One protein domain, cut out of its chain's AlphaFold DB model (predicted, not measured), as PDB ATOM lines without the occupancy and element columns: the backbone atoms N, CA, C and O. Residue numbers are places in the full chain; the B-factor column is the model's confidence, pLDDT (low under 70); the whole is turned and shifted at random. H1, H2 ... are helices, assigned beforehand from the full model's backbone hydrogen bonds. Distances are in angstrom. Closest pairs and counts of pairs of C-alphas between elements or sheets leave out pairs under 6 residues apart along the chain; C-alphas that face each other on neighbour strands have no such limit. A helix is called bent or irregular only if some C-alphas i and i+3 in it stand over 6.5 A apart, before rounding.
ATOM      1  N   SER A   3     245.930 169.483 145.000       51.69
ATOM      2  CA  SER A   3     244.518 169.691 144.645       51.69
ATOM      3  C   SER A   3     243.607 168.514 145.016       51.69
ATOM      4  O   SER A   3     242.411 168.701 145.199       51.69
ATOM      5  N   THR A   4     244.147 167.303 145.171       51.59
ATOM      6  CA  THR A   4     243.350 166.103 145.481       51.59
ATOM      7  C   THR A   4     242.955 166.036 146.962       51.59
ATOM      8  O   THR A   4     241.841 165.628 147.289       51.59
ATOM      9  N   ILE A   5     243.828 166.512 147.857       51.75
ATOM     10  CA  ILE A   5     243.603 166.525 149.314       51.75
ATOM     11  C   ILE A   5     242.517 167.550 149.683       51.75
ATOM     12  O   ILE A   5     241.568 167.229 150.396       51.75
ATOM     13  N   THR A   6     242.564 168.746 149.092       54.19
ATOM     14  CA  THR A   6     241.588 169.824 149.345       54.19
ATOM     15  C   THR A   6     240.175 169.512 148.829       54.19
ATOM     16  O   THR A   6     239.185 169.981 149.398       54.19
ATOM     17  N   VAL A   7     240.046 168.686 147.783       55.53
ATOM     18  CA  VAL A   7     238.746 168.189 147.290       55.53
ATOM     19  C   VAL A   7     238.160 167.124 148.225       55.53
ATOM     20  O   VAL A   7     236.944 167.096 148.425       55.53
ATOM     21  N   SER A   8     239.005 166.289 148.841       52.72
ATOM     22  CA  SER A   8     238.572 165.261 149.798       52.72
ATOM     23  C   SER A   8     238.048 165.857 151.114       52.72
ATOM     24  O   SER A   8     236.964 165.486 151.563       52.72
ATOM     25  N   GLU A   9     238.712 166.883 151.660       52.62
ATOM     26  CA  GLU A   9     238.264 167.580 152.876       52.62
ATOM     27  C   GLU A   9     236.959 168.365 152.679       52.62
ATOM     28  O   GLU A   9     236.121 168.430 153.580       52.62
ATOM     29  N   LYS A  10     236.742 168.956 151.495       56.03
ATOM     30  CA  LYS A  10     235.486 169.661 151.182       56.03
ATOM     31  C   LYS A  10     234.291 168.712 151.069       56.03
ATOM     32  O   LYS A  10     233.194 169.090 151.479       56.03
ATOM     33  N   LYS A  11     234.483 167.498 150.539       56.62
ATOM     34  CA  LYS A  11     233.422 166.479 150.474       56.62
ATOM     35  C   LYS A  11     233.076 165.932 151.862       56.62
ATOM     36  O   LYS A  11     231.896 165.892 152.194       56.62
ATOM     37  N   LEU A  12     234.080 165.660 152.698       55.84
ATOM     38  CA  LEU A  12     233.893 165.247 154.096       55.84
ATOM     39  C   LEU A  12     233.139 166.300 154.926       55.84
ATOM     40  O   LEU A  12     232.153 165.978 155.580       55.84
ATOM     41  N   LYS A  13     233.508 167.584 154.819       57.88
ATOM     42  CA  LYS A  13     232.787 168.681 155.500       57.88
ATOM     43  C   LYS A  13     231.350 168.863 154.995       57.88
ATOM     44  O   LYS A  13     230.465 169.249 155.761       57.88
ATOM     45  N   ALA A  14     231.094 168.588 153.713       59.47
ATOM     46  CA  ALA A  14     229.743 168.618 153.152       59.47
ATOM     47  C   ALA A  14     228.878 167.447 153.655       59.47
ATOM     48  O   ALA A  14     227.678 167.629 153.873       59.47
ATOM     49  N   GLU A  15     229.469 166.272 153.875       59.78
ATOM     50  CA  GLU A  15     228.797 165.123 154.486       59.78
ATOM     51  C   GLU A  15     228.543 165.341 155.982       59.78
ATOM     52  O   GLU A  15     227.406 165.187 156.424       59.78
ATOM     53  N   GLU A  16     229.518 165.838 156.748       59.09
ATOM     54  CA  GLU A  16     229.324 166.227 158.153       59.09
ATOM     55  C   GLU A  16     228.220 167.282 158.322       59.09
ATOM     56  O   GLU A  16     227.400 167.204 159.243       59.09
ATOM     57  N   GLY A  17     228.151 168.260 157.412       64.31
ATOM     58  CA  GLY A  17     227.093 169.270 157.395       64.31
ATOM     59  C   GLY A  17     225.699 168.680 157.149       64.31
ATOM     60  O   GLY A  17     224.719 169.138 157.744       64.31
ATOM     61  N   LYS A  18     225.593 167.637 156.315       69.50
ATOM     62  CA  LYS A  18     224.344 166.892 156.093       69.50
ATOM     63  C   LYS A  18     223.977 166.047 157.314       69.50
ATOM     64  O   LYS A  18     222.838 166.128 157.769       69.50
ATOM     65  N   PHE A  19     224.934 165.333 157.907       69.88
ATOM     66  CA  PHE A  19     224.719 164.554 159.130       69.88
ATOM     67  C   PHE A  19     224.280 165.427 160.313       69.88
ATOM     68  O   PHE A  19     223.315 165.085 160.998       69.88
ATOM     69  N   LYS A  20     224.889 166.604 160.512       72.12
ATOM     70  CA  LYS A  20     224.449 167.570 161.537       72.12
ATOM     71  C   LYS A  20     223.015 168.052 161.319       72.12
ATOM     72  O   LYS A  20     222.274 168.186 162.290       72.12
ATOM     73  N   LYS A  21     222.594 168.284 160.071       71.50
ATOM     74  CA  LYS A  21     221.204 168.664 159.754       71.50
ATOM     75  C   LYS A  21     220.216 167.532 160.032       71.50
ATOM     76  O   LYS A  21     219.139 167.795 160.568       71.50
ATOM     77  N   ILE A  22     220.582 166.290 159.716       73.19
ATOM     78  CA  ILE A  22     219.760 165.110 160.013       73.19
ATOM     79  C   ILE A  22     219.631 164.946 161.530       73.19
ATOM     80  O   ILE A  22     218.514 164.884 162.033       73.19
ATOM     81  N   LEU A  23     220.738 165.008 162.276       71.94
ATOM     82  CA  LEU A  23     220.728 164.958 163.741       71.94
ATOM     83  C   LEU A  23     219.907 166.087 164.368       71.94
ATOM     84  O   LEU A  23     219.137 165.839 165.290       71.94
ATOM     85  N   ALA A  24     220.014 167.318 163.863       76.44
ATOM     86  CA  ALA A  24     219.202 168.435 164.342       76.44
ATOM     87  C   ALA A  24     217.704 168.213 164.072       76.44
ATOM     88  O   ALA A  24     216.868 168.533 164.916       76.44
ATOM     89  N   THR A  25     217.365 167.627 162.922       72.56
ATOM     90  CA  THR A  25     215.982 167.288 162.553       72.56
ATOM     91  C   THR A  25     215.430 166.171 163.433       72.56
ATOM     92  O   THR A  25     214.334 166.310 163.972       72.56
ATOM     93  N   VAL A  26     216.206 165.107 163.654       72.19
ATOM     94  CA  VAL A  26     215.854 164.002 164.558       72.19
ATOM     95  C   VAL A  26     215.702 164.517 165.986       72.19
ATOM     96  O   VAL A  26     214.677 164.268 166.609       72.19
ATOM     97  N   LYS A  27     216.646 165.323 166.487       76.56
ATOM     98  CA  LYS A  27     216.558 165.945 167.816       76.56
ATOM     99  C   LYS A  27     215.290 166.786 167.951       76.56
ATOM    100  O   LYS A  27     214.597 166.676 168.952       76.56
ATOM    101  N   LYS A  28     214.949 167.583 166.936       76.06
ATOM    102  CA  LYS A  28     213.736 168.410 166.930       76.06
ATOM    103  C   LYS A  28     212.454 167.570 166.906       76.06
ATOM    104  O   LYS A  28     211.498 167.923 167.592       76.06
ATOM    105  N   LEU A  29     212.435 166.472 166.149       72.50
ATOM    106  CA  LEU A  29     211.320 165.519 166.127       72.50
ATOM    107  C   LEU A  29     211.148 164.840 167.488       72.50
ATOM    108  O   LEU A  29     210.045 164.836 168.024       72.50
ATOM    109  N   VAL A  30     212.242 164.362 168.085       75.56
ATOM    110  CA  VAL A  30     212.234 163.734 169.412       75.56
ATOM    111  C   VAL A  30     211.799 164.728 170.486       75.56
ATOM    112  O   VAL A  30     210.941 164.398 171.292       75.56
ATOM    113  N   SER A  31     212.300 165.966 170.477       79.06
ATOM    114  CA  SER A  31     211.854 166.995 171.427       79.06
ATOM    115  C   SER A  31     210.364 167.311 171.287       79.06
ATOM    116  O   SER A  31     209.695 167.539 172.290       79.06
ATOM    117  N   LYS A  32     209.826 167.300 170.061       80.81
ATOM    118  CA  LYS A  32     208.395 167.514 169.825       80.81
ATOM    119  C   LYS A  32     207.558 166.349 170.353       80.81
ATOM    120  O   LYS A  32     206.549 166.591 171.005       80.81
ATOM    121  N   GLU A  33     207.970 165.111 170.094       81.75
ATOM    122  CA  GLU A  33     207.269 163.924 170.595       81.75
ATOM    123  C   GLU A  33     207.378 163.781 172.117       81.75
ATOM    124  O   GLU A  33     206.387 163.454 172.759       81.75
ATOM    125  N   LEU A  34     208.522 164.123 172.714       84.31
ATOM    126  CA  LEU A  34     208.683 164.171 174.170       84.31
ATOM    127  C   LEU A  34     207.758 165.202 174.816       84.31
ATOM    128  O   LEU A  34     207.133 164.908 175.831       84.31
ATOM    129  N   LEU A  35     207.632 166.393 174.223       85.81
ATOM    130  CA  LEU A  35     206.718 167.417 174.729       85.81
ATOM    131  C   LEU A  35     205.260 166.947 174.652       85.81
ATOM    132  O   LEU A  35     204.482 167.189 175.570       85.81
ATOM    133  N   TRP A  36     204.901 166.236 173.580       85.75
ATOM    134  CA  TRP A  36     203.587 165.614 173.456       85.75
ATOM    135  C   TRP A  36     203.360 164.519 174.487       85.75
ATOM    136  O   TRP A  36     202.290 164.474 175.080       85.75
ATOM    137  N   PHE A  37     204.350 163.663 174.721       87.06
ATOM    138  CA  PHE A  37     204.260 162.619 175.734       87.06
ATOM    139  C   PHE A  37     204.063 163.220 177.129       87.06
ATOM    140  O   PHE A  37     203.194 162.777 177.873       87.06
ATOM    141  N   LEU A  38     204.801 164.288 177.446       88.94
ATOM    142  CA  LEU A  38     204.634 165.035 178.688       88.94
ATOM    143  C   LEU A  38     203.234 165.654 178.795       88.94
ATOM    144  O   LEU A  38     202.612 165.586 179.848       88.94
ATOM    145  N   LEU A  39     202.716 166.223 177.703       90.06
ATOM    146  CA  LEU A  39     201.369 166.787 177.675       90.06
ATOM    147  C   LEU A  39     200.300 165.714 177.903       90.06
ATOM    148  O   LEU A  39     199.391 165.934 178.697       90.06
ATOM    149  N   VAL A  40     200.426 164.550 177.259       93.62
ATOM    150  CA  VAL A  40     199.525 163.412 177.492       93.62
ATOM    151  C   VAL A  40     199.600 162.979 178.952       93.62
ATOM    152  O   VAL A  40     198.561 162.890 179.591       93.62
ATOM    153  N   ALA A  41     200.804 162.813 179.505       91.31
ATOM    154  CA  ALA A  41     200.989 162.446 180.904       91.31
ATOM    155  C   ALA A  41     200.286 163.428 181.855       91.31
ATOM    156  O   ALA A  41     199.535 163.009 182.727       91.31
ATOM    157  N   ILE A  42     200.452 164.738 181.651       93.69
ATOM    158  CA  ILE A  42     199.811 165.764 182.487       93.69
ATOM    159  C   ILE A  42     198.285 165.730 182.342       93.69
ATOM    160  O   ILE A  42     197.578 165.786 183.344       93.69
ATOM    161  N   VAL A  43     197.764 165.629 181.116       94.25
ATOM    162  CA  VAL A  43     196.315 165.638 180.842       94.25
ATOM    163  C   VAL A  43     195.633 164.362 181.339       94.25
ATOM    164  O   VAL A  43     194.483 164.406 181.775       94.25
ATOM    165  N   SER A  44     196.332 163.229 181.338       94.44
ATOM    166  CA  SER A  44     195.805 161.963 181.846       94.44
ATOM    167  C   SER A  44     195.571 161.971 183.356       94.44
ATOM    168  O   SER A  44     194.683 161.258 183.808       94.44
ATOM    169  N   ILE A  45     196.298 162.784 184.134       94.06
ATOM    170  CA  ILE A  45     196.137 162.861 185.599       94.06
ATOM    171  C   ILE A  45     194.714 163.287 186.005       94.06
ATOM    172  O   ILE A  45     194.049 162.506 186.686       94.06
ATOM    173  N   PRO A  46     194.199 164.474 185.615       96.06
ATOM    174  CA  PRO A  46     192.864 164.904 186.027       96.06
ATOM    175  C   PRO A  46     191.767 163.989 185.478       96.06
ATOM    176  O   PRO A  46     190.797 163.721 186.179       96.06
ATOM    177  N   ILE A  47     191.930 163.454 184.264       94.81
ATOM    178  CA  ILE A  47     190.966 162.515 183.674       94.81
ATOM    179  C   ILE A  47     190.897 161.233 184.508       94.81
ATOM    180  O   ILE A  47     189.810 160.791 184.874       94.81
ATOM    181  N   ALA A  48     192.051 160.664 184.854       94.69
ATOM    182  CA  ALA A  48     192.117 159.458 185.661       94.69
ATOM    183  C   ALA A  48     191.578 159.680 187.078       94.69
ATOM    184  O   ALA A  48     190.884 158.812 187.597       94.69
ATOM    185  N   LEU A  49     191.828 160.847 187.681       93.75
ATOM    186  CA  LEU A  49     191.249 161.212 188.977       93.75
ATOM    187  C   LEU A  49     189.722 161.287 188.915       93.75
ATOM    188  O   LEU A  49     189.060 160.735 189.788       93.75
ATOM    189  N   ILE A  50     189.161 161.921 187.881       94.94
ATOM    190  CA  ILE A  50     187.706 162.013 187.693       94.94
ATOM    191  C   ILE A  50     187.104 160.615 187.536       94.94
ATOM    192  O   ILE A  50     186.137 160.287 188.217       94.94
ATOM    193  N   ILE A  51     187.686 159.776 186.678       92.81
ATOM    194  CA  ILE A  51     187.192 158.413 186.446       92.81
ATOM    195  C   ILE A  51     187.296 157.579 187.725       92.81
ATOM    196  O   ILE A  51     186.329 156.927 188.110       92.81
ATOM    197  N   SER A  52     188.433 157.643 188.419       91.69
ATOM    198  CA  SER A  52     188.639 156.939 189.686       91.69
ATOM    199  C   SER A  52     187.627 157.387 190.741       91.69
ATOM    200  O   SER A  52     187.052 156.543 191.423       91.69
ATOM    201  N   TYR A  53     187.360 158.691 190.848       91.88
ATOM    202  CA  TYR A  53     186.347 159.228 191.753       91.88
ATOM    203  C   TYR A  53     184.948 158.709 191.410       91.88
ATOM    204  O   TYR A  53     184.220 158.275 192.301       91.88
ATOM    205  N   VAL A  54     184.579 158.703 190.126       92.56
ATOM    206  CA  VAL A  54     183.277 158.198 189.672       92.56
ATOM    207  C   VAL A  54     183.122 156.712 189.985       92.56
ATOM    208  O   VAL A  54     182.085 156.319 190.505       92.56
ATOM    209  N   ILE A  55     184.152 155.899 189.735       89.62
ATOM    210  CA  ILE A  55     184.126 154.459 190.023       89.62
ATOM    211  C   ILE A  55     183.973 154.205 191.524       89.62
ATOM    212  O   ILE A  55     183.135 153.404 191.915       89.62
ATOM    213  N   HIS A  56     184.725 154.901 192.376       87.06
ATOM    214  CA  HIS A  56     184.626 154.686 193.823       87.06
ATOM    215  C   HIS A  56     183.341 155.244 194.444       87.06
ATOM    216  O   HIS A  56     182.899 154.735 195.468       87.06
ATOM    217  N   THR A  57     182.752 156.288 193.857       90.56
ATOM    218  CA  THR A  57     181.555 156.943 194.414       90.56
ATOM    219  C   THR A  57     180.258 156.324 193.896       90.56
ATOM    220  O   THR A  57     179.269 156.276 194.621       90.56
ATOM    221  N   TYR A  58     180.245 155.878 192.638       92.12
ATOM    222  CA  TYR A  58     179.033 155.452 191.932       92.12
ATOM    223  C   TYR A  58     179.151 154.071 191.278       92.12
ATOM    224  O   TYR A  58     178.188 153.612 190.667       92.12
ATOM    225  N   GLY A  59     180.315 153.421 191.347       86.19
ATOM    226  CA  GLY A  59     180.499 152.076 190.811       86.19
ATOM    227  C   GLY A  59     179.682 151.057 191.596       86.19
ATOM    228  O   GLY A  59     179.643 151.098 192.823       86.19
ATOM    229  N   SER A  60     179.030 150.140 190.881       89.50
ATOM    230  CA  SER A  60     178.456 148.948 191.503       89.50
ATOM    231  C   SER A  60     179.564 148.018 192.004       89.50
ATOM    232  O   SER A  60     180.702 148.084 191.529       89.50
ATOM    233  N   ASP A  61     179.220 147.112 192.920       89.19
ATOM    234  CA  ASP A  61     180.156 146.113 193.451       89.19
ATOM    235  C   ASP A  61     180.808 145.284 192.329       89.19
ATOM    236  O   ASP A  61     182.013 145.051 192.348       89.19
ATOM    237  N   GLU A  62     180.045 144.947 191.286       89.19
ATOM    238  CA  GLU A  62     180.525 144.240 190.088       89.19
ATOM    239  C   GLU A  62     181.613 145.028 189.339       89.19
ATOM    240  O   GLU A  62     182.611 144.470 188.883       89.19
ATOM    241  N   VAL A  63     181.444 146.349 189.211       84.81
ATOM    242  CA  VAL A  63     182.430 147.216 188.549       84.81
ATOM    243  C   VAL A  63     183.697 147.302 189.393       84.81
ATOM    244  O   VAL A  63     184.799 147.207 188.853       84.81
ATOM    245  N   LEU A  64     183.557 147.446 190.711       84.56
ATOM    246  CA  LEU A  64     184.692 147.471 191.632       84.56
ATOM    247  C   LEU A  64     185.465 146.147 191.619       84.56
ATOM    248  O   LEU A  64     186.694 146.175 191.611       84.56
ATOM    249  N   GLU A  65     184.774 145.009 191.538       87.38
ATOM    250  CA  GLU A  65     185.390 143.685 191.431       87.38
ATOM    251  C   GLU A  65     186.183 143.530 190.126       87.38
ATOM    252  O   GLU A  65     187.340 143.109 190.151       87.38
ATOM    253  N   ILE A  66     185.627 143.966 188.989       86.94
ATOM    254  CA  ILE A  66     186.351 143.980 187.710       86.94
ATOM    255  C   ILE A  66     187.614 144.838 187.820       86.94
ATOM    256  O   ILE A  66     188.692 144.411 187.401       86.94
ATOM    257  N   PHE A  67     187.514 146.037 188.398       83.06
ATOM    258  CA  PHE A  67     188.681 146.898 188.580       83.06
ATOM    259  C   PHE A  67     189.704 146.301 189.547       83.06
ATOM    260  O   PHE A  67     190.895 146.475 189.308       83.06
ATOM    261  N   ALA A  68     189.283 145.571 190.580       84.00
ATOM    262  CA  ALA A  68     190.186 144.860 191.481       84.00
ATOM    263  C   ALA A  68     190.936 143.729 190.759       84.00
ATOM    264  O   ALA A  68     192.147 143.595 190.923       84.00
ATOM    265  N   ILE A  69     190.259 142.970 189.891       87.62
ATOM    266  CA  ILE A  69     190.887 141.921 189.072       87.62
ATOM    267  C   ILE A  69     191.899 142.527 188.094       87.62
ATOM    268  O   ILE A  69     193.015 142.026 187.961       87.62
ATOM    269  N   VAL A  70     191.521 143.607 187.407       85.75
ATOM    270  CA  VAL A  70     192.382 144.261 186.410       85.75
ATOM    271  C   VAL A  70     193.564 144.968 187.074       85.75
ATOM    272  O   VAL A  70     194.658 144.987 186.510       85.75
ATOM    273  N   ALA A  71     193.362 145.558 188.252       86.06
ATOM    274  CA  ALA A  71     194.413 146.267 188.966       86.06
ATOM    275  C   ALA A  71     195.362 145.343 189.734       86.06
ATOM    276  O   ALA A  71     196.540 145.678 189.880       86.06
ATOM    277  N   GLY A  72     194.886 144.178 190.181       85.94
ATOM    278  CA  GLY A  72     195.655 143.282 191.037       85.94
ATOM    279  C   GLY A  72     196.145 144.021 192.285       85.94
ATOM    280  O   GLY A  72     195.362 144.668 192.975       85.94
ATOM    281  N   ASP A  73     197.456 143.983 192.526       84.25
ATOM    282  CA  ASP A  73     198.094 144.671 193.660       84.25
ATOM    283  C   ASP A  73     198.378 146.164 193.405       84.25
ATOM    284  O   ASP A  73     198.901 146.863 194.278       84.25
ATOM    285  N   GLN A  74     198.101 146.674 192.202       86.88
ATOM    286  CA  GLN A  74     198.369 148.069 191.864       86.88
ATOM    287  C   GLN A  74     197.201 148.977 192.271       86.88
ATOM    288  O   GLN A  74     196.040 148.577 192.198       86.88
ATOM    289  N   PRO A  75     197.465 150.247 192.627       87.81
ATOM    290  CA  PRO A  75     196.399 151.209 192.866       87.81
ATOM    291  C   PRO A  75     195.517 151.376 191.623       87.81
ATOM    292  O   PRO A  75     196.026 151.651 190.533       87.81
ATOM    293  N   THR A  76     194.193 151.311 191.786       86.00
ATOM    294  CA  THR A  76     193.208 151.460 190.695       86.00
ATOM    295  C   THR A  76     193.436 152.734 189.880       86.00
ATOM    296  O   THR A  76     193.362 152.719 188.651       86.00
ATOM    297  N   PHE A  77     193.823 153.827 190.546       89.31
ATOM    298  CA  PHE A  77     194.208 155.074 189.888       89.31
ATOM    299  C   PHE A  77     195.335 154.890 188.859       89.31
ATOM    300  O   PHE A  77     195.249 155.440 187.766       89.31
ATOM    301  N   MET A  78     196.380 154.120 189.178       90.56
ATOM    302  CA  MET A  78     197.537 153.933 188.296       90.56
ATOM    303  C   MET A  78     197.141 153.208 187.006       90.56
ATOM    304  O   MET A  78     197.602 153.561 185.920       90.56
ATOM    305  N   VAL A  79     196.240 152.238 187.124       91.38
ATOM    306  CA  VAL A  79     195.706 151.463 186.001       91.38
ATOM    307  C   VAL A  79     194.835 152.343 185.113       91.38
ATOM    308  O   VAL A  79     195.048 152.403 183.902       91.38
ATOM    309  N   ILE A  80     193.905 153.090 185.713       92.44
ATOM    310  CA  ILE A  80     193.056 154.049 184.995       92.44
ATOM    311  C   ILE A  80     193.929 155.094 184.294       92.44
ATOM    312  O   ILE A  80     193.729 155.377 183.116       92.44
ATOM    313  N   TYR A  81     194.937 155.626 184.983       94.38
ATOM    314  CA  TYR A  81     195.891 156.574 184.421       94.38
ATOM    315  C   TYR A  81     196.630 156.005 183.207       94.38
ATOM    316  O   TYR A  81     196.695 156.668 182.170       94.38
ATOM    317  N   ALA A  82     197.138 154.773 183.300       93.06
ATOM    318  CA  ALA A  82     197.808 154.110 182.189       93.06
ATOM    319  C   ALA A  82     196.868 153.934 180.986       93.06
ATOM    320  O   ALA A  82     197.245 154.263 179.860       93.06
ATOM    321  N   ILE A  83     195.626 153.499 181.224       93.31
ATOM    322  CA  ILE A  83     194.599 153.362 180.183       93.31
ATOM    323  C   ILE A  83     194.307 154.718 179.530       93.31
ATOM    324  O   ILE A  83     194.285 154.812 178.304       93.31
ATOM    325  N   CYS A  84     194.144 155.786 180.316       94.44
ATOM    326  CA  CYS A  84     193.917 157.133 179.795       94.44
ATOM    327  C   CYS A  84     195.101 157.636 178.959       94.44
ATOM    328  O   CYS A  84     194.896 158.174 177.872       94.44
ATOM    329  N   ALA A  85     196.333 157.461 179.438       93.69
ATOM    330  CA  ALA A  85     197.533 157.899 178.731       93.69
ATOM    331  C   ALA A  85     197.705 157.165 177.395       93.69
ATOM    332  O   ALA A  85     197.904 157.799 176.355       93.69
ATOM    333  N   ILE A  86     197.555 155.838 177.402       94.06
ATOM    334  CA  ILE A  86     197.627 155.013 176.194       94.06
ATOM    335  C   ILE A  86     196.493 155.379 175.234       94.06
ATOM    336  O   ILE A  86     196.745 155.594 174.049       94.06
ATOM    337  N   GLY A  87     195.263 155.509 175.736       93.56
ATOM    338  CA  GLY A  87     194.090 155.856 174.938       93.56
ATOM    339  C   GLY A  87     194.266 157.180 174.198       93.56
ATOM    340  O   GLY A  87     194.131 157.222 172.977       93.56
ATOM    341  N   ILE A  88     194.664 158.243 174.906       93.06
ATOM    342  CA  ILE A  88     194.910 159.563 174.302       93.06
ATOM    343  C   ILE A  88     196.021 159.483 173.246       93.06
ATOM    344  O   ILE A  88     195.903 160.068 172.164       93.06
ATOM    345  N   TYR A  89     197.095 158.742 173.531       89.75
ATOM    346  CA  TYR A  89     198.201 158.582 172.593       89.75
ATOM    347  C   TYR A  89     197.779 157.834 171.315       89.75
ATOM    348  O   TYR A  89     198.082 158.286 170.208       89.75
ATOM    349  N   ILE A  90     197.011 156.747 171.444       91.31
ATOM    350  CA  ILE A  90     196.470 155.987 170.308       91.31
ATOM    351  C   ILE A  90     195.497 156.841 169.491       91.31
ATOM    352  O   ILE A  90     195.608 156.881 168.264       91.31
ATOM    353  N   SER A  91     194.585 157.577 170.133       92.56
ATOM    354  CA  SER A  91     193.651 158.468 169.434       92.56
ATOM    355  C   SER A  91     194.383 159.481 168.552       92.56
ATOM    356  O   SER A  91     193.954 159.749 167.430       92.56
ATOM    357  N   ARG A  92     195.533 159.996 169.006       88.31
ATOM    358  CA  ARG A  92     196.381 160.886 168.204       88.31
ATOM    359  C   ARG A  92     196.975 160.181 166.985       88.31
ATOM    360  O   ARG A  92     196.998 160.774 165.908       88.31
ATOM    361  N   ILE A  93     197.462 158.947 167.132       88.44
ATOM    362  CA  ILE A  93     197.999 158.162 166.007       88.44
ATOM    363  C   ILE A  93     196.916 157.970 164.943       88.44
ATOM    364  O   ILE A  93     197.162 158.236 163.766       88.44
ATOM    365  N   ILE A  94     195.707 157.594 165.363       92.06
ATOM    366  CA  ILE A  94     194.561 157.403 164.468       92.06
ATOM    367  C   ILE A  94     194.190 158.722 163.776       92.06
ATOM    368  O   ILE A  94     194.076 158.761 162.553       92.06
ATOM    369  N   ALA A  95     194.071 159.824 164.523       90.62
ATOM    370  CA  ALA A  95     193.749 161.134 163.956       90.62
ATOM    371  C   ALA A  95     194.792 161.602 162.926       90.62
ATOM    372  O   ALA A  95     194.439 162.132 161.871       90.62
ATOM    373  N   ASN A  96     196.079 161.366 163.198       88.50
ATOM    374  CA  ASN A  96     197.154 161.672 162.258       88.50
ATOM    375  C   ASN A  96     197.066 160.803 160.997       88.50
ATOM    376  O   ASN A  96     197.200 161.334 159.899       88.50
ATOM    377  N   ALA A  97     196.793 159.503 161.140       88.88
ATOM    378  CA  ALA A  97     196.631 158.594 160.006       88.88
ATOM    379  C   ALA A  97     195.459 159.012 159.102       88.88
ATOM    380  O   ALA A  97     195.619 159.088 157.882       88.88
ATOM    381  N   ILE A  98     194.313 159.371 159.696       92.12
ATOM    382  CA  ILE A  98     193.146 159.898 158.972       92.12
ATOM    383  C   ILE A  98     193.524 161.170 158.213       92.12
ATOM    384  O   ILE A  98     193.234 161.296 157.023       92.12
ATOM    385  N   LYS A  99     194.214 162.109 158.872       90.19
ATOM    386  CA  LYS A  99     194.647 163.359 158.241       90.19
ATOM    387  C   LYS A  99     195.562 163.103 157.041       90.19
ATOM    388  O   LYS A  99     195.360 163.708 155.991       90.19
ATOM    389  N   THR A 100     196.521 162.185 157.169       89.50
ATOM    390  CA  THR A 100     197.416 161.805 156.070       89.50
ATOM    391  C   THR A 100     196.644 161.219 154.888       89.50
ATOM    392  O   THR A 100     196.867 161.641 153.755       89.50
ATOM    393  N   GLN A 101     195.693 160.309 155.121       87.62
ATOM    394  CA  GLN A 101     194.865 159.754 154.042       87.62
ATOM    395  C   GLN A 101     194.037 160.836 153.336       87.62
ATOM    396  O   GLN A 101     194.008 160.895 152.108       87.62
ATOM    397  N   LEU A 102     193.431 161.747 154.099       89.12
ATOM    398  CA  LEU A 102     192.575 162.808 153.567       89.12
ATOM    399  C   LEU A 102     193.363 163.838 152.735       89.12
ATOM    400  O   LEU A 102     192.880 164.314 151.709       89.12
ATOM    401  N   GLU A 103     194.601 164.150 153.129       86.94
ATOM    402  CA  GLU A 103     195.517 164.986 152.338       86.94
ATOM    403  C   GLU A 103     195.985 164.302 151.047       86.94
ATOM    404  O   GLU A 103     196.238 164.985 150.055       86.94
ATOM    405  N   THR A 104     196.088 162.972 151.051       84.31
ATOM    406  CA  THR A 104     196.472 162.189 149.865       84.31
ATOM    407  C   THR A 104     195.335 162.174 148.841       84.31
ATOM    408  O   THR A 104     195.576 162.399 147.661       84.31
ATOM    409  N   LEU A 105     194.089 162.017 149.303       77.81
ATOM    410  CA  LEU A 105     192.886 162.055 148.461       77.81
ATOM    411  C   LEU A 105     192.604 163.439 147.858       77.81
ATOM    412  O   LEU A 105     192.083 163.520 146.759       77.81
ATOM    413  N   LYS A 106     192.949 164.535 148.548       73.62
ATOM    414  CA  LYS A 106     192.782 165.903 148.014       73.62
ATOM    415  C   LYS A 106     193.783 166.283 146.918       73.62
ATOM    416  O   LYS A 106     193.619 167.334 146.305       73.62
ATOM    417  N   LYS A 107     194.858 165.509 146.744       68.00
ATOM    418  CA  LYS A 107     195.939 165.787 145.785       68.00
ATOM    419  C   LYS A 107     195.887 164.910 144.527       68.00
ATOM    420  O   LYS A 107     196.687 165.161 143.629       68.00
TER     421      LYS A 107
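This is residues 3 to 107 of the 108 residues of an uncharacterized protein of Aquimarina sp. RZ0 (UniProt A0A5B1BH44). Two long helices cross at a steep angle and spread apart like an open V: H1, by far the longer, is met along its residues 37 to 52 by residues 76 to 89 of H3, and two free arms, residues 3 to 35 of H1 and residues 90 to 107, of which 90 to 105 belong to H3, stick out from that crossing. The short helix H2 folds back after the end of H1, running opposite ways to it, and lies between H1 and H3 along the chain; without the free arms, a small body of 54 residues is left at the point of the V. The printed part has 105 residues with three named helices, in the order H1, H2, H3, and no named strand; the class is all helix. The whole is extended, with a radius of gyration of the C-alphas of 24.0 A, and spans 84 by 39 by 21 A.

H1, residues 3 to 58, runs 82.0 A from C-alpha 3 at (244.518, 169.691, 144.645) to C-alpha 58 at (179.033, 155.452, 191.932). It has a kink of 26 degrees near residue 46. It is neither bent nor irregular, but only just: C-alphas 43 and 46 are 6.3 A apart. H3, residues 76 to 105, is 43.5 A long and ends with C-alpha 105 at (192.886, 162.055, 148.461). H2, residues 61 to 71, comes between them along the chain.

H1 and H3 touch, H1 with residues 37 to 52 alone and H3 with residues 76 to 89 alone. Their closest C-alphas, those of Ala 48 and Tyr 81, are 4.9 A apart. Their lines stand at a steep tilt of 52 degrees, and they run opposite ways. H1 and H2 only just touch, with 3 pairs of C-alphas within 8 A, and only at the corner by their link; the closest C-alphas are those of Ile 55 and Leu 64, 7.2 A apart. These two stand at a shallow tilt of 27 degrees and run opposite ways. H2 and H3 touch only at the corner by their link, with the C-alphas of Ala 71 and Val 79 closest at 6.1 A, and are about perpendicular at 78 degrees. In H2 and H3 every O i to N i+4 pair is within hydrogen-bond range; in H1 48 of 52 are.

The two C-alphas farthest apart, those of Ser 3 and Asp 61, are 84.1 A apart. Without the stretches that stand free, the body spans 36 by 20 by 15 A. The printed part has no cut, and the links H1 to H2 and H2 to H3 are tight. The mean pLDDT of the printed part is 82.2; residues 3 to 19 and residue 107 are under 70.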